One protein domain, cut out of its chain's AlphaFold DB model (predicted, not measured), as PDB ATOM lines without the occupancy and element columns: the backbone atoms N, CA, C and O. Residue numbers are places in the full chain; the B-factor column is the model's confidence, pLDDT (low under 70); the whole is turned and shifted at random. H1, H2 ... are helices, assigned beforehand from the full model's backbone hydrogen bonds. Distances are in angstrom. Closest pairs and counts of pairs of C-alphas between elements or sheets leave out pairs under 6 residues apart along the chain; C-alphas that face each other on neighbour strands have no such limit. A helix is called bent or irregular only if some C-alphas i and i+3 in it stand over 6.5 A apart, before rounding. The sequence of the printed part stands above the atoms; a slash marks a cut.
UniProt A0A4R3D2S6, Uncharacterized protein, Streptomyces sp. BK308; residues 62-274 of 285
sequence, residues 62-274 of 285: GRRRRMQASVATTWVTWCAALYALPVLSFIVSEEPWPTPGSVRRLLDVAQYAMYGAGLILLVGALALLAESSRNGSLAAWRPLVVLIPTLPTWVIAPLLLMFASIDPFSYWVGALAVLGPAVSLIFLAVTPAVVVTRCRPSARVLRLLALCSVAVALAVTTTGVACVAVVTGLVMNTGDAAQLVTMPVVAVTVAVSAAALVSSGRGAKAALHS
ATOM      1  N   GLY A  62     -42.931  63.887  29.806       76.12
ATOM      2  CA  GLY A  62     -43.172  63.203  28.534       76.12
ATOM      3  C   GLY A  62     -44.271  63.879  27.708       76.12
ATOM      4  O   GLY A  62     -44.095  64.114  26.510       76.12
ATOM      5  N   ARG A  63     -45.379  64.279  28.351       78.06
ATOM      6  CA  ARG A  63     -46.466  65.031  27.693       78.06
ATOM      7  C   ARG A  63     -45.971  66.380  27.169       78.06
ATOM      8  O   ARG A  63     -46.244  66.731  26.022       78.06
ATOM      9  N   ARG A  64     -45.191  67.097  27.980       81.62
ATOM     10  CA  ARG A  64     -44.578  68.372  27.598       81.62
ATOM     11  C   ARG A  64     -43.655  68.204  26.390       81.62
ATOM     12  O   ARG A  64     -43.833  68.913  25.406       81.62
ATOM     13  N   ARG A  65     -42.741  67.228  26.400       79.00
ATOM     14  CA  ARG A  65     -41.843  66.950  25.262       79.00
ATOM     15  C   ARG A  65     -42.600  66.612  23.976       79.00
ATOM     16  O   ARG A  65     -42.201  67.080  22.917       79.00
ATOM     17  N   ARG A  66     -43.713  65.870  24.058       80.38
ATOM     18  CA  ARG A  66     -44.579  65.588  22.895       80.38
ATOM     19  C   ARG A  66     -45.190  66.868  22.306       80.38
ATOM     20  O   ARG A  66     -45.152  67.034  21.093       80.38
ATOM     21  N   MET A  67     -45.675  67.792  23.142       83.12
ATOM     22  CA  MET A  67     -46.177  69.101  22.684       83.12
ATOM     23  C   MET A  67     -45.062  69.969  22.080       83.12
ATOM     24  O   MET A  67     -45.264  70.644  21.076       83.12
ATOM     25  N   GLN A  68     -43.861  69.944  22.664       84.62
ATOM     26  CA  GLN A  68     -42.712  70.676  22.122       84.62
ATOM     27  C   GLN A  68     -42.290  70.136  20.754       84.62
ATOM     28  O   GLN A  68     -42.046  70.917  19.836       84.62
ATOM     29  N   ALA A  69     -42.256  68.809  20.609       82.12
ATOM     30  CA  ALA A  69     -41.993  68.160  19.335       82.12
ATOM     31  C   ALA A  69     -43.061  68.530  18.299       82.12
ATOM     32  O   ALA A  69     -42.700  68.887  17.184       82.12
ATOM     33  N   SER A  70     -44.351  68.545  18.662       85.00
ATOM     34  CA  SER A  70     -45.402  68.885  17.698       85.00
ATOM     35  C   SER A  70     -45.313  70.326  17.204       85.00
ATOM     36  O   SER A  70     -45.436  70.574  16.005       85.00
ATOM     37  N   VAL A  71     -45.036  71.274  18.105       85.19
ATOM     38  CA  VAL A  71     -44.827  72.686  17.748       85.19
ATOM     39  C   VAL A  71     -43.598  72.842  16.850       85.19
ATOM     40  O   VAL A  71     -43.681  73.506  15.819       85.19
ATOM     41  N   ALA A  72     -42.482  72.186  17.188       86.19
ATOM     42  CA  ALA A  72     -41.262  72.226  16.384       86.19
ATOM     43  C   ALA A  72     -41.470  71.625  14.986       86.19
ATOM     44  O   ALA A  72     -41.125  72.261  13.995       86.19
ATOM     45  N   THR A  73     -42.088  70.442  14.888       85.44
ATOM     46  CA  THR A  73     -42.409  69.820  13.599       85.44
ATOM     47  C   THR A  73     -43.317  70.720  12.776       85.44
ATOM     48  O   THR A  73     -43.030  70.930  11.608       85.44
ATOM     49  N   THR A  74     -44.357  71.303  13.381       88.81
ATOM     50  CA  THR A  74     -45.285  72.199  12.674       88.81
ATOM     51  C   THR A  74     -44.559  73.412  12.092       88.81
ATOM     52  O   THR A  74     -44.791  73.791  10.944       88.81
ATOM     53  N   TRP A  75     -43.633  73.992  12.856       89.56
ATOM     54  CA  TRP A  75     -42.813  75.104  12.392       89.56
ATOM     55  C   TRP A  75     -41.908  74.702  11.224       89.56
ATOM     56  O   TRP A  75     -41.876  75.381  10.201       89.56
ATOM     57  N   VAL A  76     -41.209  73.568  11.343       88.19
ATOM     58  CA  VAL A  76     -40.357  73.019  10.274       88.19
ATOM     59  C   VAL A  76     -41.184  72.763   9.012       88.19
ATOM     60  O   VAL A  76     -40.766  73.133   7.916       88.19
ATOM     61  N   THR A  77     -42.374  72.175   9.154       90.56
ATOM     62  CA  THR A  77     -43.259  71.890   8.020       90.56
ATOM     63  C   THR A  77     -43.785  73.161   7.361       90.56
ATOM     64  O   THR A  77     -43.866  73.224   6.138       90.56
ATOM     65  N   TRP A  78     -44.075  74.202   8.146       93.44
ATOM     66  CA  TRP A  78     -44.461  75.507   7.616       93.44
ATOM     67  C   TRP A  78     -43.310  76.160   6.844       93.44
ATOM     68  O   TRP A  78     -43.523  76.618   5.727       93.44
ATOM     69  N   CYS A  79     -42.081  76.118   7.372       89.69
ATOM     70  CA  CYS A  79     -40.892  76.595   6.663       89.69
ATOM     71  C   CYS A  79     -40.713  75.895   5.303       89.69
ATOM     72  O   CYS A  79     -40.493  76.554   4.290       89.69
ATOM     73  N   ALA A  80     -40.838  74.565   5.272       87.69
ATOM     74  CA  ALA A  80     -40.705  73.790   4.040       87.69
ATOM     75  C   ALA A  80     -41.815  74.109   3.021       87.69
ATOM     76  O   ALA A  80     -41.536  74.272   1.835       87.69
ATOM     77  N   ALA A  81     -43.066  74.252   3.470       88.75
ATOM     78  CA  ALA A  81     -44.175  74.636   2.597       88.75
ATOM     79  C   ALA A  81     -44.046  76.078   2.077       88.75
ATOM     80  O   ALA A  81     -44.332  76.337   0.910       88.75
ATOM     81  N   LEU A  82     -43.560  77.003   2.912       87.81
ATOM     82  CA  LEU A  82     -43.332  78.396   2.527       87.81
ATOM     83  C   LEU A  82     -42.286  78.503   1.415       87.81
ATOM     84  O   LEU A  82     -42.412  79.357   0.546       87.81
ATOM     85  N   TYR A  83     -41.288  77.619   1.423       85.94
ATOM     86  CA  TYR A  83     -40.297  77.518   0.356       85.94
ATOM     87  C   TYR A  83     -40.871  77.001  -0.963       85.94
ATOM     88  O   TYR A  83     -40.477  77.456  -2.033       85.94
ATOM     89  N   ALA A  84     -41.802  76.047  -0.900       86.38
ATOM     90  CA  ALA A  84     -42.372  75.436  -2.094       86.38
ATOM     91  C   ALA A  84     -43.215  76.428  -2.913       86.38
ATOM     92  O   ALA A  84     -43.197  76.375  -4.139       86.38
ATOM     93  N   LEU A  85     -43.921  77.358  -2.259       85.88
ATOM     94  CA  LEU A  85     -44.790  78.336  -2.927       85.88
ATOM     95  C   LEU A  85     -44.090  79.219  -3.980       85.88
ATOM     96  O   LEU A  85     -44.568  79.236  -5.113       85.88
ATOM     97  N   PRO A  86     -42.987  79.939  -3.688       81.19
ATOM     98  CA  PRO A  86     -42.307  80.755  -4.693       81.19
ATOM     99  C   PRO A  86     -41.725  79.909  -5.829       81.19
ATOM    100  O   PRO A  86     -41.768  80.344  -6.975       81.19
ATOM    101  N   VAL A  87     -41.256  78.689  -5.544       81.75
ATOM    102  CA  VAL A  87     -40.793  77.749  -6.579       81.75
ATOM    103  C   VAL A  87     -41.944  77.375  -7.516       81.75
ATOM    104  O   VAL A  87     -41.792  77.447  -8.730       81.75
ATOM    105  N   LEU A  88     -43.119  77.042  -6.974       82.69
ATOM    106  CA  LEU A  88     -44.309  76.733  -7.775       82.69
ATOM    107  C   LEU A  88     -44.807  77.947  -8.562       82.69
ATOM    108  O   LEU A  88     -45.156  77.813  -9.731       82.69
ATOM    109  N   SER A  89     -44.812  79.130  -7.944       84.00
ATOM    110  CA  SER A  89     -45.192  80.376  -8.612       84.00
ATOM    111  C   SER A  89     -44.253  80.697  -9.772       84.00
ATOM    112  O   SER A  89     -44.722  81.142 -10.817       84.00
ATOM    113  N   PHE A  90     -42.949  80.465  -9.603       80.50
ATOM    114  CA  PHE A  90     -41.954  80.635 -10.657       80.50
ATOM    115  C   PHE A  90     -42.198  79.650 -11.806       80.50
ATOM    116  O   PHE A  90     -42.360  80.086 -12.941       80.50
ATOM    117  N   ILE A  91     -42.352  78.353 -11.509       79.75
ATOM    118  CA  ILE A  91     -42.639  77.316 -12.520       79.75
ATOM    119  C   ILE A  91     -43.894  77.667 -13.332       79.75
ATOM    120  O   ILE A  91     -43.874  77.615 -14.556       79.75
ATOM    121  N   VAL A  92     -44.975  78.080 -12.663       83.69
ATOM    122  CA  VAL A  92     -46.240  78.464 -13.317       83.69
ATOM    123  C   VAL A  92     -46.121  79.755 -14.137       83.69
ATOM    124  O   VAL A  92     -46.922  79.973 -15.044       83.69
ATOM    125  N   SER A  93     -45.167  80.632 -13.819       81.75
ATOM    126  CA  SER A  93     -44.976  81.901 -14.537       81.75
ATOM    127  C   SER A  93     -44.095  81.756 -15.778       81.75
ATOM    128  O   SER A  93     -44.305  82.487 -16.739       81.75
ATOM    129  N   GLU A  94     -43.139  80.828 -15.755       77.62
ATOM    130  CA  GLU A  94     -42.215  80.568 -16.869       77.62
ATOM    131  C   GLU A  94     -42.804  79.631 -17.935       77.62
ATOM    132  O   GLU A  94     -42.293  79.563 -19.053       77.62
ATOM    133  N   GLU A  95     -43.874  78.886 -17.628       71.12
ATOM    134  CA  GLU A  95     -44.454  77.989 -18.624       71.12
ATOM    135  C   GLU A  95     -45.188  78.741 -19.752       71.12
ATOM    136  O   GLU A  95     -46.033  79.601 -19.493       71.12
ATOM    137  N   PRO A  96     -44.946  78.368 -21.025       67.25
ATOM    138  CA  PRO A  96     -45.550  79.027 -22.184       67.25
ATOM    139  C   PRO A  96     -47.045  78.707 -22.364       67.25
ATOM    140  O   PRO A  96     -47.708  79.302 -23.215       67.25
ATOM    141  N   TRP A  97     -47.589  77.763 -21.593       70.31
ATOM    142  CA  TRP A  97     -48.954  77.262 -21.742       70.31
ATOM    143  C   TRP A  97     -49.919  77.957 -20.772       70.31
ATOM    144  O   TRP A  97     -49.564  78.246 -19.626       70.31
ATOM    145  N   PRO A  98     -51.180  78.194 -21.174       75.69
ATOM    146  CA  PRO A  98     -52.171  78.798 -20.295       75.69
ATOM    147  C   PRO A  98     -52.483  77.862 -19.120       75.69
ATOM    148  O   PRO A  98     -53.209  76.878 -19.254       75.69
ATOM    149  N   THR A  99     -51.954  78.189 -17.941       78.56
ATOM    150  CA  THR A  99     -52.294  77.480 -16.703       78.56
ATOM    151  C   THR A  99     -53.789  77.667 -16.402       78.56
ATOM    152  O   THR A  99     -54.273  78.806 -16.436       78.56
ATOM    153  N   PRO A 100     -54.545  76.601 -16.065       85.25
ATOM    154  CA  PRO A 100     -55.960  76.725 -15.736       85.25
ATOM    155  C   PRO A 100     -56.192  77.748 -14.617       85.25
ATOM    156  O   PRO A 100     -55.532  77.712 -13.576       85.25
ATOM    157  N   GLY A 101     -57.176  78.638 -14.785       87.19
ATOM    158  CA  GLY A 101     -57.462  79.690 -13.800       87.19
ATOM    159  C   GLY A 101     -57.796  79.161 -12.397       87.19
ATOM    160  O   GLY A 101     -57.584  79.861 -11.410       87.19
ATOM    161  N   SER A 102     -58.274  77.918 -12.289       89.06
ATOM    162  CA  SER A 102     -58.493  77.223 -11.015       89.06
ATOM    163  C   SER A 102     -57.193  76.945 -10.253       89.06
ATOM    164  O   SER A 102     -57.164  77.119  -9.038       89.06
ATOM    165  N   VAL A 103     -56.115  76.569 -10.950       88.38
ATOM    166  CA  VAL A 103     -54.799  76.292 -10.349       88.38
ATOM    167  C   VAL A 103     -54.193  77.576  -9.785       88.38
ATOM    168  O   VAL A 103     -53.704  77.576  -8.658       88.38
ATOM    169  N   ARG A 104     -54.303  78.693 -10.517       88.75
ATOM    170  CA  ARG A 104     -53.821  79.999 -10.042       88.75
ATOM    171  C   ARG A 104     -54.573  80.462  -8.789       88.75
ATOM    172  O   ARG A 104     -53.934  80.790  -7.799       88.75
ATOM    173  N   ARG A 105     -55.909  80.358  -8.768       92.38
ATOM    174  CA  ARG A 105     -56.698  80.653  -7.553       92.38
ATOM    175  C   ARG A 105     -56.318  79.756  -6.375       92.38
ATOM    176  O   ARG A 105     -56.315  80.214  -5.239       92.38
ATOM    177  N   LEU A 106     -56.031  78.478  -6.625       92.69
ATOM    178  CA  LEU A 106     -55.627  77.545  -5.574       92.69
ATOM    179  C   LEU A 106     -54.255  77.911  -4.988       92.69
ATOM    180  O   LEU A 106     -54.084  77.838  -3.771       92.69
ATOM    181  N   LEU A 107     -53.309  78.350  -5.825       90.25
ATOM    182  CA  LEU A 107     -52.028  78.904  -5.378       90.25
ATOM    183  C   LEU A 107     -52.215  80.185  -4.559       90.25
ATOM    184  O   LEU A 107     -51.624  80.286  -3.487       90.25
ATOM    185  N   ASP A 108     -53.083  81.106  -4.993       91.12
ATOM    186  CA  ASP A 108     -53.392  82.328  -4.236       91.12
ATOM    187  C   ASP A 108     -53.957  81.984  -2.848       91.12
ATOM    188  O   ASP A 108     -53.501  82.498  -1.826       91.12
ATOM    189  N   VAL A 109     -54.918  81.053  -2.787       94.56
ATOM    190  CA  VAL A 109     -55.498  80.571  -1.523       94.56
ATOM    191  C   VAL A 109     -54.430  79.941  -0.628       94.56
ATOM    192  O   VAL A 109     -54.379  80.256   0.562       94.56
ATOM    193  N   ALA A 110     -53.560  79.088  -1.177       93.06
ATOM    194  CA  ALA A 110     -52.462  78.483  -0.425       93.06
ATOM    195  C   ALA A 110     -51.486  79.547   0.107       93.06
ATOM    196  O   ALA A 110     -51.071  79.483   1.264       93.06
ATOM    197  N   GLN A 111     -51.176  80.570  -0.692       91.38
ATOM    198  CA  GLN A 111     -50.319  81.683  -0.297       91.38
ATOM    199  C   GLN A 111     -50.932  82.502   0.847       91.38
ATOM    200  O   GLN A 111     -50.270  82.717   1.866       91.38
ATOM    201  N   TYR A 112     -52.207  82.891   0.747       91.75
ATOM    202  CA  TYR A 112     -52.904  83.589   1.832       91.75
ATOM    203  C   TYR A 112     -53.001  82.737   3.103       91.75
ATOM    204  O   TYR A 112     -52.774  83.248   4.203       91.75
ATOM    205  N   ALA A 113     -53.281  81.436   2.971       93.44
ATOM    206  CA  ALA A 113     -53.312  80.512   4.101       93.44
ATOM    207  C   ALA A 113     -51.942  80.421   4.793       93.44
ATOM    208  O   ALA A 113     -51.866  80.454   6.024       93.44
ATOM    209  N   MET A 114     -50.852  80.373   4.023       92.81
ATOM    210  CA  MET A 114     -49.488  80.332   4.553       92.81
ATOM    211  C   MET A 114     -49.077  81.632   5.249       92.81
ATOM    212  O   MET A 114     -48.405  81.566   6.285       92.81
ATOM    213  N   TYR A 115     -49.522  82.793   4.759       89.38
ATOM    214  CA  TYR A 115     -49.344  84.071   5.457       89.38
ATOM    215  C   TYR A 115     -50.128  84.128   6.769       89.38
ATOM    216  O   TYR A 115     -49.568  84.511   7.798       89.38
ATOM    217  N   GLY A 116     -51.385  83.674   6.767       90.12
ATOM    218  CA  GLY A 116     -52.182  83.544   7.988       90.12
ATOM    219  C   GLY A 116     -51.515  82.626   9.018       90.12
ATOM    220  O   GLY A 116     -51.371  82.994  10.184       90.12
ATOM    221  N   ALA A 117     -51.018  81.464   8.582       92.25
ATOM    222  CA  ALA A 117     -50.251  80.550   9.425       92.25
ATOM    223  C   ALA A 117     -48.961  81.191   9.967       92.25
ATOM    224  O   ALA A 117     -48.637  81.019  11.142       92.25
ATOM    225  N   GLY A 118     -48.260  81.982   9.149       88.25
ATOM    226  CA  GLY A 118     -47.081  82.740   9.568       88.25
ATOM    227  C   GLY A 118     -47.381  83.745  10.678       88.25
ATOM    228  O   GLY A 118     -46.629  83.825  11.648       88.25
ATOM    229  N   LEU A 119     -48.511  84.459  10.599       88.81
ATOM    230  CA  LEU A 119     -48.956  85.370  11.659       88.81
ATOM    231  C   LEU A 119     -49.253  84.623  12.965       88.81
ATOM    232  O   LEU A 119     -48.830  85.064  14.031       88.81
ATOM    233  N   ILE A 120     -49.924  83.470  12.890       90.00
ATOM    234  CA  ILE A 120     -50.199  82.619  14.059       90.00
ATOM    235  C   ILE A 120     -48.888  82.175  14.725       90.00
ATOM    236  O   ILE A 120     -48.735  82.284  15.945       90.00
ATOM    237  N   LEU A 121     -47.924  81.705  13.929       88.00
ATOM    238  CA  LEU A 121     -46.606  81.293  14.410       88.00
ATOM    239  C   LEU A 121     -45.817  82.464  15.008       88.00
ATOM    240  O   LEU A 121     -45.201  82.305  16.061       88.00
ATOM    241  N   LEU A 122     -45.878  83.647  14.393       86.62
ATOM    242  CA  LEU A 122     -45.238  84.861  14.896       86.62
ATOM    243  C   LEU A 122     -45.802  85.267  16.261       86.62
ATOM    244  O   LEU A 122     -45.035  85.488  17.195       86.62
ATOM    245  N   VAL A 123     -47.130  85.309  16.404       89.00
ATOM    246  CA  VAL A 123     -47.791  85.588  17.690       89.00
ATOM    247  C   VAL A 123     -47.370  84.556  18.738       89.00
ATOM    248  O   VAL A 123     -47.033  84.917  19.867       89.00
ATOM    249  N   GLY A 124     -47.311  83.278  18.356       88.50
ATOM    250  CA  GLY A 124     -46.834  82.204  19.218       88.50
ATOM    251  C   GLY A 124     -45.380  82.374  19.674       88.50
ATOM    252  O   GLY A 124     -45.073  82.212  20.855       88.50
ATOM    253  N   ALA A 125     -44.485  82.746  18.758       85.62
ATOM    254  CA  ALA A 125     -43.085  83.019  19.064       85.62
ATOM    255  C   ALA A 125     -42.927  84.241  19.981       85.62
ATOM    256  O   ALA A 125     -42.166  84.187  20.948       85.62
ATOM    257  N   LEU A 126     -43.683  85.314  19.736       86.56
ATOM    258  CA  LEU A 126     -43.700  86.500  20.596       86.56
ATOM    259  C   LEU A 126     -44.204  86.175  22.006       86.56
ATOM    260  O   LEU A 126     -43.624  86.651  22.978       86.56
ATOM    261  N   ALA A 127     -45.224  85.321  22.138       88.56
ATOM    262  CA  ALA A 127     -45.708  84.866  23.440       88.56
ATOM    263  C   ALA A 127     -44.626  84.091  24.216       88.56
ATOM    264  O   ALA A 127     -44.414  84.357  25.400       88.56
ATOM    265  N   LEU A 128     -43.890  83.195  23.545       85.81
ATOM    266  CA  LEU A 128     -42.754  82.478  24.141       85.81
ATOM    267  C   LEU A 128     -41.634  83.432  24.579       85.81
ATOM    268  O   LEU A 128     -41.029  83.241  25.634       85.81
ATOM    269  N   LEU A 129     -41.364  84.472  23.788       84.81
ATOM    270  CA  LEU A 129     -40.347  85.468  24.120       84.81
ATOM    271  C   LEU A 129     -40.751  86.360  25.282       84.81
ATOM    272  O   LEU A 129     -39.920  86.628  26.146       84.81
ATOM    273  N   ALA A 130     -42.012  86.784  25.327       87.25
ATOM    274  CA  ALA A 130     -42.557  87.557  26.433       87.25
ATOM    275  C   ALA A 130     -42.540  86.753  27.742       87.25
ATOM    276  O   ALA A 130     -42.251  87.296  28.805       87.25
ATOM    277  N   GLU A 131     -42.807  85.446  27.680       88.19
ATOM    278  CA  GLU A 131     -42.679  84.560  28.839       88.19
ATOM    279  C   GLU A 131     -41.210  84.392  29.258       88.19
ATOM    280  O   GLU A 131     -40.877  84.493  30.439       88.19
ATOM    281  N   SER A 132     -40.303  84.219  28.296       84.44
ATOM    282  CA  SER A 132     -38.872  84.093  28.580       84.44
ATOM    283  C   SER A 132     -38.246  85.375  29.139       84.44
ATOM    284  O   SER A 132     -37.355  85.300  29.990       84.44
ATOM    285  N   SER A 133     -38.674  86.551  28.669       85.12
ATOM    286  CA  SER A 133     -38.162  87.837  29.155       85.12
ATOM    287  C   SER A 133     -38.585  88.094  30.599       85.12
ATOM    288  O   SER A 133     -37.760  88.540  31.394       85.12
ATOM    289  N   ARG A 134     -39.814  87.712  30.972       86.94
ATOM    290  CA  ARG A 134     -40.294  87.757  32.365       86.94
ATOM    291  C   ARG A 134     -39.460  86.889  33.307       86.94
ATOM    292  O   ARG A 134     -39.254  87.271  34.451       86.94
ATOM    293  N   ASN A 135     -38.935  85.769  32.815       84.62
ATOM    294  CA  ASN A 135     -38.100  84.855  33.597       84.62
ATOM    295  C   ASN A 135     -36.607  85.247  33.615       84.62
ATOM    296  O   ASN A 135     -35.786  84.493  34.134       84.62
ATOM    297  N   GLY A 136     -36.225  86.389  33.028       83.06
ATOM    298  CA  GLY A 136     -34.850  86.906  33.055       83.06
ATOM    299  C   GLY A 136     -33.833  86.105  32.232       83.06
ATOM    300  O   GLY A 136     -32.627  86.303  32.373       83.06
ATOM    301  N   SER A 137     -34.277  85.197  31.353       80.88
ATOM    302  CA  SER A 137     -33.362  84.316  30.620       80.88
ATOM    303  C   SER A 137     -32.864  84.967  29.317       80.88
ATOM    304  O   SER A 137     -33.406  84.793  28.225       80.88
ATOM    305  N   LEU A 138     -31.776  85.740  29.410       77.00
ATOM    306  CA  LEU A 138     -31.120  86.348  28.234       77.00
ATOM    307  C   LEU A 138     -30.597  85.295  27.237       77.00
ATOM    308  O   LEU A 138     -30.468  85.561  26.042       77.00
ATOM    309  N   ALA A 139     -30.349  84.066  27.699       75.50
ATOM    310  CA  ALA A 139     -29.918  82.950  26.859       75.50
ATOM    311  C   ALA A 139     -30.946  82.553  25.779       75.50
ATOM    312  O   ALA A 139     -30.558  81.962  24.768       75.50
ATOM    313  N   ALA A 140     -32.226  82.891  25.967       72.56
ATOM    314  CA  ALA A 140     -33.291  82.635  25.002       72.56
ATOM    315  C   ALA A 140     -33.254  83.560  23.775       72.56
ATOM    316  O   ALA A 140     -33.764  83.191  22.720       72.56
ATOM    317  N   TRP A 141     -32.619  84.731  23.888       77.62
ATOM    318  CA  TRP A 141     -32.541  85.719  22.807       77.62
ATOM    319  C   TRP A 141     -31.456  85.396  21.780       77.62
ATOM    320  O   TRP A 141     -31.592  85.738  20.608       77.62
ATOM    321  N   ARG A 142     -30.395  84.686  22.187       81.38
ATOM    322  CA  ARG A 142     -29.268  84.321  21.311       81.38
ATOM    323  C   ARG A 142     -29.684  83.713  19.961       81.38
ATOM    324  O   ARG A 142     -29.206  84.215  18.950       81.38
ATOM    325  N   PRO A 143     -30.545  82.680  19.894       75.06
ATOM    326  CA  PRO A 143     -30.910  82.086  18.608       75.06
ATOM    327  C   PRO A 143     -31.738  83.028  17.716       75.06
ATOM    328  O   PRO A 143     -31.655  82.921  16.500       75.06
ATOM    329  N   LEU A 144     -32.465  84.001  18.279       75.44
ATOM    330  CA  LEU A 144     -33.164  85.020  17.484       75.44
ATOM    331  C   LEU A 144     -32.229  86.081  16.925       75.44
ATOM    332  O   LEU A 144     -32.399  86.499  15.785       75.44
ATOM    333  N   VAL A 145     -31.219  86.488  17.695       79.62
ATOM    334  CA  VAL A 145     -30.196  87.422  17.205       79.62
ATOM    335  C   VAL A 145     -29.447  86.816  16.017       79.62
ATOM    336  O   VAL A 145     -29.163  87.519  15.054       79.62
ATOM    337  N   VAL A 146     -29.210  85.498  16.034       78.50
ATOM    338  CA  VAL A 146     -28.625  84.758  14.898       78.50
ATOM    339  C   VAL A 146     -29.524  84.794  13.656       78.50
ATOM    340  O   VAL A 146     -29.028  84.667  12.541       78.50
ATOM    341  N   LEU A 147     -30.829  85.024  13.817       73.69
ATOM    342  CA  LEU A 147     -31.776  85.085  12.710       73.69
ATOM    343  C   LEU A 147     -31.784  86.449  11.995       73.69
ATOM    344  O   LEU A 147     -32.048  86.507  10.796       73.69
ATOM    345  N   ILE A 148     -31.440  87.537  12.694       79.00
ATOM    346  CA  ILE A 148     -31.375  88.902  12.141       79.00
ATOM    347  C   ILE A 148     -30.527  88.984  10.855       79.00
ATOM    348  O   ILE A 148     -31.048  89.478   9.853       79.00
ATOM    349  N   PRO A 149     -29.277  88.475  10.807       79.12
ATOM    350  CA  PRO A 149     -28.460  88.536   9.592       79.12
ATOM    351  C   PRO A 149     -29.004  87.686   8.437       79.12
ATOM    352  O   PRO A 149     -28.563  87.859   7.306       79.12
ATOM    353  N   THR A 150     -29.966  86.789   8.685       76.31
ATOM    354  CA  THR A 150     -30.597  85.976   7.633       76.31
ATOM    355  C   THR A 150     -31.795  86.671   6.980       76.31
ATOM    356  O   THR A 150     -32.157  86.325   5.859       76.31
ATOM    357  N   LEU A 151     -32.383  87.701   7.605       75.38
ATOM    358  CA  LEU A 151     -33.531  88.436   7.051       75.38
ATOM    359  C   LEU A 151     -33.277  89.061   5.664       75.38
ATOM    360  O   LEU A 151     -34.155  88.932   4.811       75.38
ATOM    361  N   PRO A 152     -32.105  89.665   5.373       76.25
ATOM    362  CA  PRO A 152     -31.828  90.222   4.050       76.25
ATOM    363  C   PRO A 152     -31.939  89.191   2.923       76.25
ATOM    364  O   PRO A 152     -32.332  89.551   1.819       76.25
ATOM    365  N   THR A 153     -31.665  87.907   3.185       75.81
ATOM    366  CA  THR A 153     -31.739  86.856   2.151       75.81
ATOM    367  C   THR A 153     -33.142  86.699   1.565       75.81
ATOM    368  O   THR A 153     -33.268  86.395   0.384       75.81
ATOM    369  N   TRP A 154     -34.192  86.980   2.342       69.75
ATOM    370  CA  TRP A 154     -35.580  86.930   1.876       69.75
ATOM    371  C   TRP A 154     -35.963  88.098   0.977       69.75
ATOM    372  O   TRP A 154     -36.831  87.948   0.125       69.75
ATOM    373  N   VAL A 155     -35.318  89.250   1.160       72.75
ATOM    374  CA  VAL A 155     -35.506  90.426   0.302       72.75
ATOM    375  C   VAL A 155     -34.655  90.290  -0.961       72.75
ATOM    376  O   VAL A 155     -35.105  90.609  -2.057       72.75
ATOM    377  N   ILE A 156     -33.437  89.767  -0.815       74.38
ATOM    378  CA  ILE A 156     -32.464  89.619  -1.899       74.38
ATOM    379  C   ILE A 156     -32.851  88.476  -2.850       74.38
ATOM    380  O   ILE A 156     -32.691  88.624  -4.053       74.38
ATOM    381  N   ALA A 157     -33.394  87.358  -2.364       72.00
ATOM    382  CA  ALA A 157     -33.739  86.213  -3.210       72.00
ATOM    383  C   ALA A 157     -34.736  86.502  -4.353       72.00
ATOM    384  O   ALA A 157     -34.419  86.140  -5.484       72.00
ATOM    385  N   PRO A 158     -35.893  87.163  -4.142       67.06
ATOM    386  CA  PRO A 158     -36.791  87.505  -5.246       67.06
ATOM    387  C   PRO A 158     -36.161  88.509  -6.222       67.06
ATOM    388  O   PRO A 158     -36.383  88.398  -7.422       67.06
ATOM    389  N   LEU A 159     -35.317  89.430  -5.735       72.69
ATOM    390  CA  LEU A 159     -34.509  90.308  -6.590       72.69
ATOM    391  C   LEU A 159     -33.540  89.495  -7.460       72.69
ATOM    392  O   LEU A 159     -33.479  89.707  -8.665       72.69
ATOM    393  N   LEU A 160     -32.820  88.532  -6.880       72.50
ATOM    394  CA  LEU A 160     -31.911  87.656  -7.622       72.50
ATOM    395  C   LEU A 160     -32.653  86.758  -8.621       72.50
ATOM    396  O   LEU A 160     -32.155  86.574  -9.725       72.50
ATOM    397  N   LEU A 161     -33.842  86.243  -8.280       68.50
ATOM    398  CA  LEU A 161     -34.690  85.495  -9.221       68.50
ATOM    399  C   LEU A 161     -35.144  86.375 -10.392       68.50
ATOM    400  O   LEU A 161     -35.093  85.932 -11.534       68.50
ATOM    401  N   MET A 162     -35.520  87.628 -10.122       69.75
ATOM    402  CA  MET A 162     -35.866  88.603 -11.160       69.75
ATOM    403  C   MET A 162     -34.670  88.938 -12.065       69.75
ATOM    404  O   MET A 162     -34.848  89.154 -13.255       69.75
ATOM    405  N   PHE A 163     -33.448  88.976 -11.530       70.25
ATOM    406  CA  PHE A 163     -32.242  89.152 -12.347       70.25
ATOM    407  C   PHE A 163     -31.875  87.888 -13.136       70.25
ATOM    408  O   PHE A 163     -31.416  87.993 -14.271       70.25
ATOM    409  N   ALA A 164     -32.089  86.700 -12.566       66.06
ATOM    410  CA  ALA A 164     -31.809  85.427 -13.225       66.06
ATOM    411  C   ALA A 164     -32.710  85.173 -14.445       66.06
ATOM    412  O   ALA A 164     -32.272  84.506 -15.377       66.06
ATOM    413  N   SER A 165     -33.932  85.720 -14.474       65.56
ATOM    414  CA  SER A 165     -34.819  85.608 -15.642       65.56
ATOM    415  C   SER A 165     -34.409  86.506 -16.818       65.56
ATOM    416  O   SER A 165     -34.874  86.298 -17.936       65.56
ATOM    417  N   ILE A 166     -33.526  87.486 -16.594       71.25
ATOM    418  CA  ILE A 166     -33.044  88.406 -17.636       71.25
ATOM    419  C   ILE A 166     -31.820  87.833 -18.363       71.25
ATOM    420  O   ILE A 166     -31.656  88.089 -19.555       71.25
ATOM    421  N   ASP A 167     -30.970  87.061 -17.674       64.44
ATOM    422  CA  ASP A 167     -29.711  86.567 -18.238       64.44
ATOM    423  C   ASP A 167     -29.516  85.046 -18.023       64.44
ATOM    424  O   ASP A 167     -29.214  84.605 -16.905       64.44
ATOM    425  N   PRO A 168     -29.638  84.220 -19.084       57.28
ATOM    426  CA  PRO A 168     -29.534  82.761 -18.993       57.28
ATOM    427  C   PRO A 168     -28.141  82.254 -18.581       57.28
ATOM    428  O   PRO A 168     -28.002  81.088 -18.208       57.28
ATOM    429  N   PHE A 169     -27.103  83.101 -18.594       53.88
ATOM    430  CA  PHE A 169     -25.750  82.721 -18.170       53.88
ATOM    431  C   PHE A 169     -25.537  82.705 -16.649       53.88
ATOM    432  O   PHE A 169     -24.495  82.242 -16.179       53.88
ATOM    433  N   SER A 170     -26.514  83.141 -15.849       65.25
ATOM    434  CA  SER A 170     -26.336  83.283 -14.402       65.25
ATOM    435  C   SER A 170     -26.932  82.138 -13.577       65.25
ATOM    436  O   SER A 170     -27.652  82.344 -12.597       65.25
ATOM    437  N   TYR A 171     -26.576  80.897 -13.929       68.44
ATOM    438  CA  TYR A 171     -26.909  79.694 -13.146       68.44
ATOM    439  C   TYR A 171     -26.565  79.853 -11.651       68.44
ATOM    440  O   TYR A 171     -27.310  79.418 -10.773       68.44
ATOM    441  N   TRP A 172     -25.466  80.547 -11.346       70.94
ATOM    442  CA  TRP A 172     -25.032  80.828  -9.977       70.94
ATOM    443  C   TRP A 172     -25.946  81.798  -9.224       70.94
ATOM    444  O   TRP A 172     -26.152  81.612  -8.025       70.94
ATOM    445  N   VAL A 173     -26.521  82.801  -9.897       72.50
ATOM    446  CA  VAL A 173     -27.472  83.735  -9.274       72.50
ATOM    447  C   VAL A 173     -28.785  83.027  -8.964       72.50
ATOM    448  O   VAL A 173     -29.298  83.184  -7.857       72.50
ATOM    449  N   GLY A 174     -29.268  82.170  -9.870       67.75
ATOM    450  CA  GLY A 174     -30.413  81.298  -9.602       67.75
ATOM    451  C   GLY A 174     -30.157  80.354  -8.422       67.75
ATOM    452  O   GLY A 174     -30.955  80.295  -7.487       67.75
ATOM    453  N   ALA A 175     -29.000  79.683  -8.395       71.62
ATOM    454  CA  ALA A 175     -28.620  78.805  -7.289       71.62
ATOM    455  C   ALA A 175     -28.534  79.554  -5.946       71.62
ATOM    456  O   ALA A 175     -29.043  79.064  -4.941       71.62
ATOM    457  N   LEU A 176     -27.952  80.757  -5.910       74.56
ATOM    458  CA  LEU A 176     -27.901  81.605  -4.711       74.56
ATOM    459  C   LEU A 176     -29.289  82.065  -4.256       74.56
ATOM    460  O   LEU A 176     -29.569  82.065  -3.055       74.56
ATOM    461  N   ALA A 177     -30.166  82.407  -5.199       69.94
ATOM    462  CA  ALA A 177     -31.535  82.816  -4.911       69.94
ATOM    463  C   ALA A 177     -32.383  81.678  -4.319       69.94
ATOM    464  O   ALA A 177     -33.309  81.929  -3.553       69.94
ATOM    465  N   VAL A 178     -32.037  80.429  -4.630       72.38
ATOM    466  CA  VAL A 178     -32.693  79.210  -4.136       72.38
ATOM    467  C   VAL A 178     -32.069  78.745  -2.811       72.38
ATOM    468  O   VAL A 178     -32.793  78.450  -1.855       72.38
ATOM    469  N   LEU A 179     -30.736  78.719  -2.714       77.38
ATOM    470  CA  LEU A 179     -29.995  78.234  -1.544       77.38
ATOM    471  C   LEU A 179     -30.054  79.200  -0.356       77.38
ATOM    472  O   LEU A 179     -30.170  78.748   0.782       77.38
ATOM    473  N   GLY A 180     -30.003  80.514  -0.594       77.19
ATOM    474  CA  GLY A 180     -30.041  81.527   0.467       77.19
ATOM    475  C   GLY A 180     -31.290  81.410   1.353       77.19
ATOM    476  O   GLY A 180     -31.156  81.185   2.559       77.19
ATOM    477  N   PRO A 181     -32.508  81.477   0.782       76.88
ATOM    478  CA  PRO A 181     -33.747  81.274   1.528       76.88
ATOM    479  C   PRO A 181     -33.844  79.895   2.173       76.88
ATOM    480  O   PRO A 181     -34.326  79.794   3.298       76.88
ATOM    481  N   ALA A 182     -33.356  78.838   1.513       77.00
ATOM    482  CA  ALA A 182     -33.362  77.491   2.080       77.00
ATOM    483  C   ALA A 182     -32.524  77.416   3.368       77.00
ATOM    484  O   ALA A 182     -32.995  76.912   4.389       77.00
ATOM    485  N   VAL A 183     -31.312  77.979   3.363       78.12
ATOM    486  CA  VAL A 183     -30.453  78.054   4.553       78.12
ATOM    487  C   VAL A 183     -31.123  78.882   5.653       78.12
ATOM    488  O   VAL A 183     -31.196  78.438   6.800       78.12
ATOM    489  N   SER A 184     -31.684  80.042   5.313       79.38
ATOM    490  CA  SER A 184     -32.412  80.893   6.263       79.38
ATOM    491  C   SER A 184     -33.620  80.183   6.879       79.38
ATOM    492  O   SER A 184     -33.858  80.297   8.081       79.38
ATOM    493  N   LEU A 185     -34.350  79.389   6.094       79.56
ATOM    494  CA  LEU A 185     -35.457  78.564   6.571       79.56
ATOM    495  C   LEU A 185     -35.007  77.445   7.500       79.56
ATOM    496  O   LEU A 185     -35.712  77.158   8.463       79.56
ATOM    497  N   ILE A 186     -33.843  76.839   7.256       79.50
ATOM    498  CA  ILE A 186     -33.263  75.843   8.163       79.50
ATOM    499  C   ILE A 186     -32.963  76.493   9.520       79.50
ATOM    500  O   ILE A 186     -33.376  75.971  10.558       79.50
ATOM    501  N   PHE A 187     -32.329  77.669   9.540       79.75
ATOM    502  CA  PHE A 187     -32.095  78.409  10.787       79.75
ATOM    503  C   PHE A 187     -33.400  78.823  11.477       79.75
ATOM    504  O   PHE A 187     -33.524  78.701  12.703       79.75
ATOM    505  N   LEU A 188     -34.395  79.253  10.699       80.06
ATOM    506  CA  LEU A 188     -35.726  79.588  11.193       80.06
ATOM    507  C   LEU A 188     -36.474  78.371  11.734       80.06
ATOM    508  O   LEU A 188     -37.221  78.512  12.695       80.06
ATOM    509  N   ALA A 189     -36.256  77.184  11.179       79.56
ATOM    510  CA  ALA A 189     -36.869  75.945  11.636       79.56
ATOM    511  C   ALA A 189     -36.237  75.425  12.939       79.56
ATOM    512  O   ALA A 189     -36.936  74.927  13.823       79.56
ATOM    513  N   VAL A 190     -34.919  75.579  13.092       78.31
ATOM    514  CA  VAL A 190     -34.181  75.109  14.276       78.31
ATOM    515  C   VAL A 190     -34.378  76.038  15.478       78.31
ATOM    516  O   VAL A 190     -34.498  75.566  16.612       78.31
ATOM    517  N   THR A 191     -34.446  77.352  15.256       78.12
ATOM    518  CA  THR A 191     -34.523  78.364  16.325       78.12
ATOM    519  C   THR A 191     -35.661  78.116  17.333       78.12
ATOM    520  O   THR A 191     -35.370  78.014  18.527       78.12
ATOM    521  N   PRO A 192     -36.929  77.926  16.925       72.06
ATOM    522  CA  PRO A 192     -38.038  77.662  17.841       72.06
ATOM    523  C   PRO A 192     -37.871  76.357  18.613       72.06
ATOM    524  O   PRO A 192     -38.158  76.321  19.805       72.06
ATOM    525  N   ALA A 193     -37.356  75.297  17.981       74.62
ATOM    526  CA  ALA A 193     -37.101  74.028  18.660       74.62
ATOM    527  C   ALA A 193     -36.071  74.204  19.793       74.62
ATOM    528  O   ALA A 193     -36.252  73.702  20.908       74.62
ATOM    529  N   VAL A 194     -35.020  74.989  19.546       78.06
ATOM    530  CA  VAL A 194     -34.001  75.320  20.553       78.06
ATOM    531  C   VAL A 194     -34.564  76.237  21.646       78.06
ATOM    532  O   VAL A 194     -34.302  76.023  22.830       78.06
ATOM    533  N   VAL A 195     -35.364  77.242  21.286       79.31
ATOM    534  CA  VAL A 195     -35.986  78.162  22.253       79.31
ATOM    535  C   VAL A 195     -36.960  77.411  23.159       79.31
ATOM    536  O   VAL A 195     -36.870  77.514  24.379       79.31
ATOM    537  N   VAL A 196     -37.844  76.594  22.588       77.88
ATOM    538  CA  VAL A 196     -38.862  75.840  23.328       77.88
ATOM    539  C   VAL A 196     -38.226  74.823  24.283       77.88
ATOM    540  O   VAL A 196     -38.693  74.659  25.415       77.88
ATOM    541  N   THR A 197     -37.137  74.165  23.877       75.62
ATOM    542  CA  THR A 197     -36.411  73.224  24.749       75.62
ATOM    543  C   THR A 197     -35.706  73.928  25.912       75.62
ATOM    544  O   THR A 197     -35.717  73.402  27.027       75.62
ATOM    545  N   ARG A 198     -35.163  75.134  25.696       79.38
ATOM    546  CA  ARG A 198     -34.448  75.905  26.730       79.38
ATOM    547  C   ARG A 198     -35.362  76.669  27.687       79.38
ATOM    548  O   ARG A 198     -35.098  76.670  28.882       79.38
ATOM    549  N   CYS A 199     -36.426  77.295  27.188       74.31
ATOM    550  CA  CYS A 199     -37.223  78.250  27.972       74.31
ATOM    551  C   CYS A 199     -38.237  77.595  28.911       74.31
ATOM    552  O   CYS A 199     -38.799  78.275  29.759       74.31
ATOM    553  N   ARG A 200     -38.488  76.288  28.752       82.12
ATOM    554  CA  ARG A 200     -39.515  75.542  29.496       82.12
ATOM    555  C   ARG A 200     -40.845  76.314  29.630       82.12
ATOM    556  O   ARG A 200     -41.272  76.580  30.750       82.12
ATOM    557  N   PRO A 201     -41.501  76.656  28.502       83.38
ATOM    558  CA  PRO A 201     -42.719  77.466  28.514       83.38
ATOM    559  C   PRO A 201     -43.835  76.810  29.327       83.38
ATOM    560  O   PRO A 201     -43.898  75.576  29.429       83.38
ATOM    561  N   SER A 202     -44.723  77.634  29.885       87.94
ATOM    562  CA  SER A 202     -45.846  77.149  30.680       87.94
ATOM    563  C   SER A 202     -46.774  76.245  29.868       87.94
ATOM    564  O   SER A 202     -46.916  76.348  28.645       87.94
ATOM    565  N   ALA A 203     -47.469  75.351  30.576       86.12
ATOM    566  CA  ALA A 203     -48.412  74.424  29.960       86.12
ATOM    567  C   ALA A 203     -49.527  75.147  29.180       86.12
ATOM    568  O   ALA A 203     -49.981  74.628  28.166       86.12
ATOM    569  N   ARG A 204     -49.947  76.348  29.610       88.75
ATOM    570  CA  ARG A 204     -50.978  77.142  28.918       88.75
ATOM    571  C   ARG A 204     -50.512  77.601  27.539       88.75
ATOM    572  O   ARG A 204     -51.230  77.398  26.566       88.75
ATOM    573  N   VAL A 205     -49.302  78.159  27.449       89.31
ATOM    574  CA  VAL A 205     -48.728  78.614  26.173       89.31
ATOM    575  C   VAL A 205     -48.522  77.427  25.236       89.31
ATOM    576  O   VAL A 205     -48.922  77.485  24.077       89.31
ATOM    577  N   LEU A 206     -48.001  76.304  25.744       87.69
ATOM    578  CA  LEU A 206     -47.849  75.081  24.947       87.69
ATOM    579  C   LEU A 206     -49.181  74.525  24.430       87.69
ATOM    580  O   LEU A 206     -49.229  74.067  23.291       87.69
ATOM    581  N   ARG A 207     -50.259  74.580  25.222       87.88
ATOM    582  CA  ARG A 207     -51.603  74.174  24.771       87.88
ATOM    583  C   ARG A 207     -52.109  75.070  23.647       87.88
ATOM    584  O   ARG A 207     -52.570  74.553  22.637       87.88
ATOM    585  N   LEU A 208     -51.988  76.389  23.800       90.56
ATOM    586  CA  LEU A 208     -52.427  77.338  22.779       90.56
ATOM    587  C   LEU A 208     -51.645  77.136  21.475       90.56
ATOM    588  O   LEU A 208     -52.251  77.025  20.415       90.56
ATOM    589  N   LEU A 209     -50.322  76.960  21.557       89.81
ATOM    590  CA  LEU A 209     -49.482  76.644  20.396       89.81
ATOM    591  C   LEU A 209     -49.851  75.302  19.752       89.81
ATOM    592  O   LEU A 209     -49.891  75.202  18.528       89.81
ATOM    593  N   ALA A 210     -50.150  74.277  20.554       88.81
ATOM    594  CA  ALA A 210     -50.596  72.983  20.047       88.81
ATOM    595  C   ALA A 210     -51.951  73.081  19.326       88.81
ATOM    596  O   ALA A 210     -52.121  72.454  18.284       88.81
ATOM    597  N   LEU A 211     -52.893  73.893  19.808       89.94
ATOM    598  CA  LEU A 211     -54.169  74.126  19.119       89.94
ATOM    599  C   LEU A 211     -53.974  74.940  17.832       89.94
ATOM    600  O   LEU A 211     -54.457  74.550  16.771       89.94
ATOM    601  N   CYS A 212     -53.185  76.014  17.893       92.50
ATOM    602  CA  CYS A 212     -52.814  76.816  16.728       92.50
ATOM    603  C   CYS A 212     -52.091  75.999  15.644       92.50
ATOM    604  O   CYS A 212     -52.233  76.296  14.458       92.50
ATOM    605  N   SER A 213     -51.363  74.943  16.027       91.12
ATOM    606  CA  SER A 213     -50.677  74.056  15.083       91.12
ATOM    607  C   SER A 213     -51.623  73.367  14.094       91.12
ATOM    608  O   SER A 213     -51.206  73.056  12.982       91.12
ATOM    609  N   VAL A 214     -52.903  73.194  14.445       93.00
ATOM    610  CA  VAL A 214     -53.921  72.629  13.547       93.00
ATOM    611  C   VAL A 214     -54.188  73.571  12.372       93.00
ATOM    612  O   VAL A 214     -54.187  73.136  11.225       93.00
ATOM    613  N   ALA A 215     -54.342  74.873  12.634       94.06
ATOM    614  CA  ALA A 215     -54.536  75.870  11.581       94.06
ATOM    615  C   ALA A 215     -53.321  75.941  10.640       94.06
ATOM    616  O   ALA A 215     -53.474  76.011   9.422       94.06
ATOM    617  N   VAL A 216     -52.110  75.846  11.198       93.38
ATOM    618  CA  VAL A 216     -50.873  75.792  10.409       93.38
ATOM    619  C   VAL A 216     -50.808  74.514   9.567       93.38
ATOM    620  O   VAL A 216     -50.476  74.581   8.388       93.38
ATOM    621  N   ALA A 217     -51.174  73.358  10.128       93.81
ATOM    622  CA  ALA A 217     -51.213  72.097   9.390       93.81
ATOM    623  C   ALA A 217     -52.215  72.133   8.227       93.81
ATOM    624  O   ALA A 217     -51.919  71.605   7.154       93.81
ATOM    625  N   LEU A 218     -53.362  72.799   8.397       95.00
ATOM    626  CA  LEU A 218     -54.320  73.026   7.313       95.00
ATOM    627  C   LEU A 218     -53.714  73.890   6.199       95.00
ATOM    628  O   LEU A 218     -53.802  73.502   5.038       95.00
ATOM    629  N   ALA A 219     -53.031  74.990   6.532       95.12
ATOM    630  CA  ALA A 219     -52.353  75.835   5.543       95.12
ATOM    631  C   ALA A 219     -51.253  75.079   4.765       95.12
ATOM    632  O   ALA A 219     -51.173  75.142   3.533       95.12
ATOM    633  N   VAL A 220     -50.442  74.287   5.472       94.44
ATOM    634  CA  VAL A 220     -49.433  73.415   4.853       94.44
ATOM    635  C   VAL A 220     -50.102  72.401   3.920       94.44
ATOM    636  O   VAL A 220     -49.667  72.229   2.785       94.44
ATOM    637  N   THR A 221     -51.211  71.793   4.348       94.75
ATOM    638  CA  THR A 221     -51.961  70.826   3.533       94.75
ATOM    639  C   THR A 221     -52.552  71.476   2.284       94.75
ATOM    640  O   THR A 221     -52.442  70.906   1.202       94.75
ATOM    641  N   THR A 222     -53.112  72.688   2.385       94.00
ATOM    642  CA  THR A 222     -53.590  73.431   1.205       94.00
ATOM    643  C   THR A 222     -52.463  73.709   0.212       94.00
ATOM    644  O   THR A 222     -52.680  73.617  -0.992       94.00
ATOM    645  N   THR A 223     -51.243  73.945   0.704       92.69
ATOM    646  CA  THR A 223     -50.047  74.096  -0.139       92.69
ATOM    647  C   THR A 223     -49.672  72.784  -0.829       92.69
ATOM    648  O   THR A 223     -49.394  72.785  -2.025       92.69
ATOM    649  N   GLY A 224     -49.720  71.652  -0.119       92.50
ATOM    650  CA  GLY A 224     -49.521  70.327  -0.715       92.50
ATOM    651  C   GLY A 224     -50.546  70.015  -1.812       92.50
ATOM    652  O   GLY A 224     -50.172  69.566  -2.893       92.50
ATOM    653  N   VAL A 225     -51.828  70.325  -1.581       93.88
ATOM    654  CA  VAL A 225     -52.897  70.157  -2.583       93.88
ATOM    655  C   VAL A 225     -52.659  71.052  -3.802       93.88
ATOM    656  O   VAL A 225     -52.765  70.577  -4.932       93.88
ATOM    657  N   ALA A 226     -52.286  72.319  -3.595       92.12
ATOM    658  CA  ALA A 226     -51.928  73.226  -4.683       92.12
ATOM    659  C   ALA A 226     -50.741  72.697  -5.501       92.12
ATOM    660  O   ALA A 226     -50.791  72.700  -6.727       92.12
ATOM    661  N   CYS A 227     -49.709  72.176  -4.831       90.75
ATOM    662  CA  CYS A 227     -48.536  71.592  -5.474       90.75
ATOM    663  C   CYS A 227     -48.900  70.395  -6.362       90.75
ATOM    664  O   CYS A 227     -48.524  70.361  -7.533       90.75
ATOM    665  N   VAL A 228     -49.694  69.453  -5.843       91.62
ATOM    666  CA  VAL A 228     -50.181  68.300  -6.618       91.62
ATOM    667  C   VAL A 228     -51.016  68.756  -7.817       91.62
ATOM    668  O   VAL A 228     -50.843  68.219  -8.910       91.62
ATOM    669  N   ALA A 229     -51.890  69.753  -7.647       90.44
ATOM    670  CA  ALA A 229     -52.725  70.269  -8.730       90.44
ATOM    671  C   ALA A 229     -51.895  70.931  -9.840       90.44
ATOM    672  O   ALA A 229     -52.143  70.671 -11.017       90.44
ATOM    673  N   VAL A 230     -50.889  71.734  -9.464       87.94
ATOM    674  CA  VAL A 230     -49.921  72.320 -10.401       87.94
ATOM    675  C   VAL A 230     -49.236  71.203 -11.172       87.94
ATOM    676  O   VAL A 230     -49.390  71.135 -12.381       87.94
ATOM    677  N   VAL A 231     -48.565  70.272 -10.491       86.12
ATOM    678  CA  VAL A 231     -47.781  69.231 -11.170       86.12
ATOM    679  C   VAL A 231     -48.640  68.308 -12.021       86.12
ATOM    680  O   VAL A 231     -48.228  67.962 -13.119       86.12
ATOM    681  N   THR A 232     -49.853  67.970 -11.587       87.06
ATOM    682  CA  THR A 232     -50.791  67.205 -12.424       87.06
ATOM    683  C   THR A 232     -51.131  67.972 -13.704       87.06
ATOM    684  O   THR A 232     -51.122  67.389 -14.785       87.06
ATOM    685  N   GLY A 233     -51.373  69.283 -13.598       83.62
ATOM    686  CA  GLY A 233     -51.604  70.152 -14.751       83.62
ATOM    687  C   GLY A 233     -50.392  70.266 -15.682       83.62
ATOM    688  O   GLY A 233     -50.575  70.274 -16.895       83.62
ATOM    689  N   LEU A 234     -49.172  70.304 -15.137       80.94
ATOM    690  CA  LEU A 234     -47.936  70.344 -15.930       80.94
ATOM    691  C   LEU A 234     -47.701  69.002 -16.638       80.94
ATOM    692  O   LEU A 234     -47.559  68.966 -17.854       80.94
ATOM    693  N   VAL A 235     -47.744  67.883 -15.906       81.06
ATOM    694  CA  VAL A 235     -47.468  66.533 -16.435       81.06
ATOM    695  C   VAL A 235     -48.431  66.147 -17.554       81.06
ATOM    696  O   VAL A 235     -48.010  65.515 -18.520       81.06
ATOM    697  N   MET A 236     -49.703  66.543 -17.463       79.94
ATOM    698  CA  MET A 236     -50.663  66.291 -18.542       79.94
ATOM    699  C   MET A 236     -50.355  67.068 -19.832       79.94
ATOM    700  O   MET A 236     -50.838  66.669 -20.887       79.94
ATOM    701  N   ASN A 237     -49.551  68.135 -19.766       74.94
ATOM    702  CA  ASN A 237     -49.300  69.040 -20.889       74.94
ATOM    703  C   ASN A 237     -47.862  68.990 -21.442       74.94
ATOM    704  O   ASN A 237     -47.688  69.228 -22.635       74.94
ATOM    705  N   THR A 238     -46.835  68.709 -20.628       65.81
ATOM    706  CA  THR A 238     -45.428  68.990 -20.998       65.81
ATOM    707  C   THR A 238     -44.504  67.778 -21.179       65.81
ATOM    708  O   THR A 238     -43.355  67.952 -21.587       65.81
ATOM    709  N   GLY A 239     -44.982  66.544 -20.978       64.69
ATOM    710  CA  GLY A 239     -44.166  65.330 -21.157       64.69
ATOM    711  C   GLY A 239     -43.016  65.184 -20.138       64.69
ATOM    712  O   GLY A 239     -42.994  65.845 -19.100       64.69
ATOM    713  N   ASP A 240     -42.060  64.285 -20.408       63.88
ATOM    714  CA  ASP A 240     -41.110  63.744 -19.408       63.88
ATOM    715  C   ASP A 240     -40.130  64.762 -18.780       63.88
ATOM    716  O   ASP A 240     -39.699  64.580 -17.640       63.88
ATOM    717  N   ALA A 241     -39.773  65.856 -19.465       58.03
ATOM    718  CA  ALA A 241     -38.723  66.772 -18.993       58.03
ATOM    719  C   ALA A 241     -39.119  67.576 -17.734       58.03
ATOM    720  O   ALA A 241     -38.272  67.848 -16.882       58.03
ATOM    721  N   ALA A 242     -40.405  67.904 -17.568       62.72
ATOM    722  CA  ALA A 242     -40.897  68.612 -16.386       62.72
ATOM    723  C   ALA A 242     -40.924  67.723 -15.124       62.72
ATOM    724  O   ALA A 242     -40.915  68.238 -14.003       62.72
ATOM    725  N   GLN A 243     -40.916  66.391 -15.270       68.62
ATOM    726  CA  GLN A 243     -41.055  65.457 -14.145       68.62
ATOM    727  C   GLN A 243     -39.843  65.447 -13.205       68.62
ATOM    728  O   GLN A 243     -40.020  65.320 -11.993       68.62
ATOM    729  N   LEU A 244     -38.621  65.622 -13.725       69.94
ATOM    730  CA  LEU A 244     -37.388  65.508 -12.928       69.94
ATOM    731  C   LEU A 244     -37.287  66.557 -11.810       69.94
ATOM    732  O   LEU A 244     -36.751  66.266 -10.743       69.94
ATOM    733  N   VAL A 245     -37.821  67.761 -12.033       68.88
ATOM    734  CA  VAL A 245     -37.758  68.869 -11.062       68.88
ATOM    735  C   VAL A 245     -39.034  68.963 -10.225       68.88
ATOM    736  O   VAL A 245     -38.976  69.267  -9.035       68.88
ATOM    737  N   THR A 246     -40.195  68.669 -10.813       76.50
ATOM    738  CA  THR A 246     -41.494  68.846 -10.147       76.50
ATOM    739  C   THR A 246     -41.834  67.714  -9.173       76.50
ATOM    740  O   THR A 246     -42.388  67.974  -8.101       76.50
ATOM    741  N   MET A 247     -41.451  66.468  -9.480       82.69
ATOM    742  CA  MET A 247     -41.762  65.306  -8.637       82.69
ATOM    743  C   MET A 247     -41.109  65.358  -7.246       82.69
ATOM    744  O   MET A 247     -41.806  65.084  -6.268       82.69
ATOM    745  N   PRO A 248     -39.828  65.759  -7.090       81.94
ATOM    746  CA  PRO A 248     -39.235  65.949  -5.768       81.94
ATOM    747  C   PRO A 248     -39.974  66.996  -4.926       81.94
ATOM    748  O   PRO A 248     -40.203  66.775  -3.738       81.94
ATOM    749  N   VAL A 249     -40.396  68.112  -5.532       82.50
ATOM    750  CA  VAL A 249     -41.131  69.180  -4.831       82.50
ATOM    751  C   VAL A 249     -42.489  68.670  -4.341       82.50
ATOM    752  O   VAL A 249     -42.859  68.906  -3.189       82.50
ATOM    753  N   VAL A 250     -43.206  67.900  -5.166       86.31
ATOM    754  CA  VAL A 250     -44.467  67.252  -4.763       86.31
ATOM    755  C   VAL A 250     -44.234  66.242  -3.650       86.31
ATOM    756  O   VAL A 250     -44.919  66.288  -2.631       86.31
ATOM    757  N   ALA A 251     -43.248  65.358  -3.794       85.62
ATOM    758  CA  ALA A 251     -42.950  64.349  -2.785       85.62
ATOM    759  C   ALA A 251     -42.638  64.992  -1.423       85.62
ATOM    760  O   ALA A 251     -43.185  64.580  -0.397       85.62
ATOM    761  N   VAL A 252     -41.820  66.051  -1.416       85.12
ATOM    762  CA  VAL A 252     -41.481  66.804  -0.203       85.12
ATOM    763  C   VAL A 252     -42.714  67.497   0.377       85.12
ATOM    764  O   VAL A 252     -42.977  67.345   1.567       85.12
ATOM    765  N   THR A 253     -43.500  68.220  -0.422       87.25
ATOM    766  CA  THR A 253     -44.686  68.945   0.078       87.25
ATOM    767  C   THR A 253     -45.774  68.008   0.604       87.25
ATOM    768  O   THR A 253     -46.390  68.304   1.632       87.25
ATOM    769  N   VAL A 254     -45.978  66.848  -0.026       88.75
ATOM    770  CA  VAL A 254     -46.896  65.800   0.447       88.75
ATOM    771  C   VAL A 254     -46.403  65.206   1.767       88.75
ATOM    772  O   VAL A 254     -47.173  65.133   2.727       88.75
ATOM    773  N   ALA A 255     -45.121  64.841   1.858       85.81
ATOM    774  CA  ALA A 255     -44.537  64.310   3.090       85.81
ATOM    775  C   ALA A 255     -44.628  65.321   4.246       85.81
ATOM    776  O   ALA A 255     -45.011  64.971   5.364       85.81
ATOM    777  N   VAL A 256     -44.341  66.591   3.961       88.62
ATOM    778  CA  VAL A 256     -44.443  67.715   4.899       88.62
ATOM    779  C   VAL A 256     -45.888  67.929   5.363       88.62
ATOM    780  O   VAL A 256     -46.121  68.116   6.557       88.62
ATOM    781  N   SER A 257     -46.865  67.830   4.460       89.88
ATOM    782  CA  SER A 257     -48.294  67.939   4.794       89.88
ATOM    783  C   SER A 257     -48.763  66.796   5.689       89.88
ATOM    784  O   SER A 257     -49.394  67.030   6.721       89.88
ATOM    785  N   ALA A 258     -48.393  65.557   5.356       89.81
ATOM    786  CA  ALA A 258     -48.704  64.391   6.177       89.81
ATOM    787  C   ALA A 258     -48.075  64.501   7.576       89.81
ATOM    788  O   ALA A 258     -48.746  64.263   8.583       89.81
ATOM    789  N   ALA A 259     -46.810  64.928   7.657       86.31
ATOM    790  CA  ALA A 259     -46.128  65.161   8.924       86.31
ATOM    791  C   ALA A 259     -46.825  66.246   9.760       86.31
ATOM    792  O   ALA A 259     -47.030  66.045  10.959       86.31
ATOM    793  N   ALA A 260     -47.240  67.358   9.143       88.88
ATOM    794  CA  ALA A 260     -47.958  68.436   9.820       88.88
ATOM    795  C   ALA A 260     -49.315  67.966  10.375       88.88
ATOM    796  O   ALA A 260     -49.637  68.241  11.533       88.88
ATOM    797  N   LEU A 261     -50.089  67.200   9.599       89.50
ATOM    798  CA  LEU A 261     -51.385  66.655  10.024       89.50
ATOM    799  C   LEU A 261     -51.245  65.646  11.169       89.50
ATOM    800  O   LEU A 261     -51.919  65.763  12.193       89.50
ATOM    801  N   VAL A 262     -50.334  64.676  11.039       89.62
ATOM    802  CA  VAL A 262     -50.103  63.667  12.086       89.62
ATOM    803  C   VAL A 262     -49.586  64.325  13.365       89.62
ATOM    804  O   VAL A 262     -50.011  63.972  14.470       89.62
ATOM    805  N   SER A 263     -48.678  65.291  13.231       88.44
ATOM    806  CA  SER A 263     -48.076  65.986  14.366       88.44
ATOM    807  C   SER A 263     -49.077  66.886  15.095       88.44
ATOM    808  O   SER A 263     -49.208  66.789  16.319       88.44
ATOM    809  N   SER A 264     -49.846  67.692  14.358       88.50
ATOM    810  CA  SER A 264     -50.886  68.558  14.931       88.50
ATOM    811  C   SER A 264     -52.006  67.748  15.586       88.50
ATOM    812  O   SER A 264     -52.400  68.063  16.706       88.50
ATOM    813  N   GLY A 265     -52.448  66.641  14.977       86.06
ATOM    814  CA  GLY A 265     -53.452  65.749  15.568       86.06
ATOM    815  C   GLY A 265     -52.996  65.141  16.899       86.06
ATOM    816  O   GLY A 265     -53.744  65.128  17.881       86.06
ATOM    817  N   ARG A 266     -51.731  64.700  16.979       86.31
ATOM    818  CA  ARG A 266     -51.134  64.202  18.231       86.31
ATOM    819  C   ARG A 266     -51.006  65.309  19.284       86.31
ATOM    820  O   ARG A 266     -51.313  65.064  20.453       86.31
ATOM    821  N   GLY A 267     -50.585  66.510  18.883       83.31
ATOM    822  CA  GLY A 267     -50.457  67.676  19.762       83.31
ATOM    823  C   GLY A 267     -51.800  68.143  20.332       83.31
ATOM    824  O   GLY A 267     -51.929  68.315  21.546       83.31
ATOM    825  N   ALA A 268     -52.821  68.266  19.481       86.75
ATOM    826  CA  ALA A 268     -54.171  68.671  19.864       86.75
ATOM    827  C   ALA A 268     -54.819  67.664  20.825       86.75
ATOM    828  O   ALA A 268     -55.340  68.055  21.870       86.75
ATOM    829  N   LYS A 269     -54.700  66.356  20.549       86.00
ATOM    830  CA  LYS A 269     -55.191  65.310  21.462       86.00
ATOM    831  C   LYS A 269     -54.537  65.410  22.845       86.00
ATOM    832  O   LYS A 269     -55.221  65.315  23.863       86.00
ATOM    833  N   ALA A 270     -53.221  65.637  22.893       83.62
ATOM    834  CA  ALA A 270     -52.495  65.797  24.153       83.62
ATOM    835  C   ALA A 270     -52.905  67.063  24.928       83.62
ATOM    836  O   ALA A 270     -52.879  67.053  26.162       83.62
ATOM    837  N   ALA A 271     -53.275  68.139  24.222       85.00
ATOM    838  CA  ALA A 271     -53.773  69.373  24.823       85.00
ATOM    839  C   ALA A 271     -55.169  69.183  25.440       85.00
ATOM    840  O   ALA A 271     -55.376  69.582  26.585       85.00
ATOM    841  N   LEU A 272     -56.078  68.500  24.740       86.25
ATOM    842  CA  LEU A 272     -57.458  68.271  25.193       86.25
ATOM    843  C   LEU A 272     -57.552  67.307  26.392       86.25
ATOM    844  O   LEU A 272     -58.305  67.554  27.325       86.25
ATOM    845  N   HIS A 273     -56.733  66.250  26.454       80.62
ATOM    846  CA  HIS A 273     -56.704  65.294  27.587       80.62
ATOM    847  C   HIS A 273     -56.131  65.859  28.905       80.62
ATOM    848  O   HIS A 273     -55.775  65.113  29.817       80.62
ATOM    849  N   SER A 274     -55.931  67.167  29.009       66.50
ATOM    850  CA  SER A 274     -55.401  67.804  30.219       66.50
ATOM    851  C   SER A 274     -56.463  68.517  31.057       66.50
ATOM    852  O   SER A 274     -56.118  69.098  32.083       66.50
TER     853      SER A 274
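This is residues 62 to 274 of the 285 residues of an uncharacterized protein of Streptomyces sp. BK308 (UniProt A0A4R3D2S6). Four long helices, H6, H7, H1 and H2, run side by side as an up-and-down bundle, each against the one before it in the chain. Along one side, a helical hairpin of H4 and H5a packs on H1 through H5a, while H4 stays apart from the bundle. The printed part has 213 residues with seven named helices, H1 to H7 in order, and no named strand: all helix. It is compact, with a radius of gyration of the C-alphas of 18.7 A, and elongated, spanning 56 by 36 by 24 A.

H6, residues 203 to 238, is 51.3 A long. H7, residues 240 to 272, is 47.7 A long and ends at C-alpha 272 (-57.458, 68.271, 25.193). H1, residues 62 to 94, begins at C-alpha 62 (-43.172, 63.203, 28.534) and is 48.6 A long; H2, residues 101 to 134, is 49.9 A. H3 is residues 142 to 145. H4, residues 148 to 164, is only just irregular: C-alphas 149 and 152 are 6.7 A apart. H5, residues 171 to 199, was assigned as one helix by its hydrogen bonds but is bent, C-alphas 189 and 192 being 6.5 A apart; its arms are H5a, 171 to 189, and H5b, 192 to 199.

H6 and H7, a hairpin, touch at a shallow tilt of 21 degrees, opposite ways; their closest C-alphas, Thr 221 and Ser 257, are 4.8 A apart. H6 touches H2, closest at C-alphas 117 and 216, 4.9 A. H1 touches H7, closest at C-alphas 70 and 263, 5.2 A. H5a touches H1 with residues 181 to 189 alone, closest at C-alphas 76 and 189, 4.8 A. H4 touches H5a, closest at C-alphas 157 and 177, 4.4 A. H3 is close to H5b but not clearly touching, at 7.4 A between C-alphas 143 and 195. Every O i to N i+4 pair is within hydrogen-bond range in H2 and H5b, against 27 of 29 in H1, 7 of 13 in H4, 14 of 15 in H5a, 29 of 32 in H6 and 25 of 29 in H7; H3 is too short for such a pair.

The two C-alphas farthest apart, Gly 136 and Gly 239, are 59.1 A apart. The printed part has no cut and no long link. Its mean pLDDT is 82.0; 23 residues are under 70, among them 167 to 171 and 238 to 245.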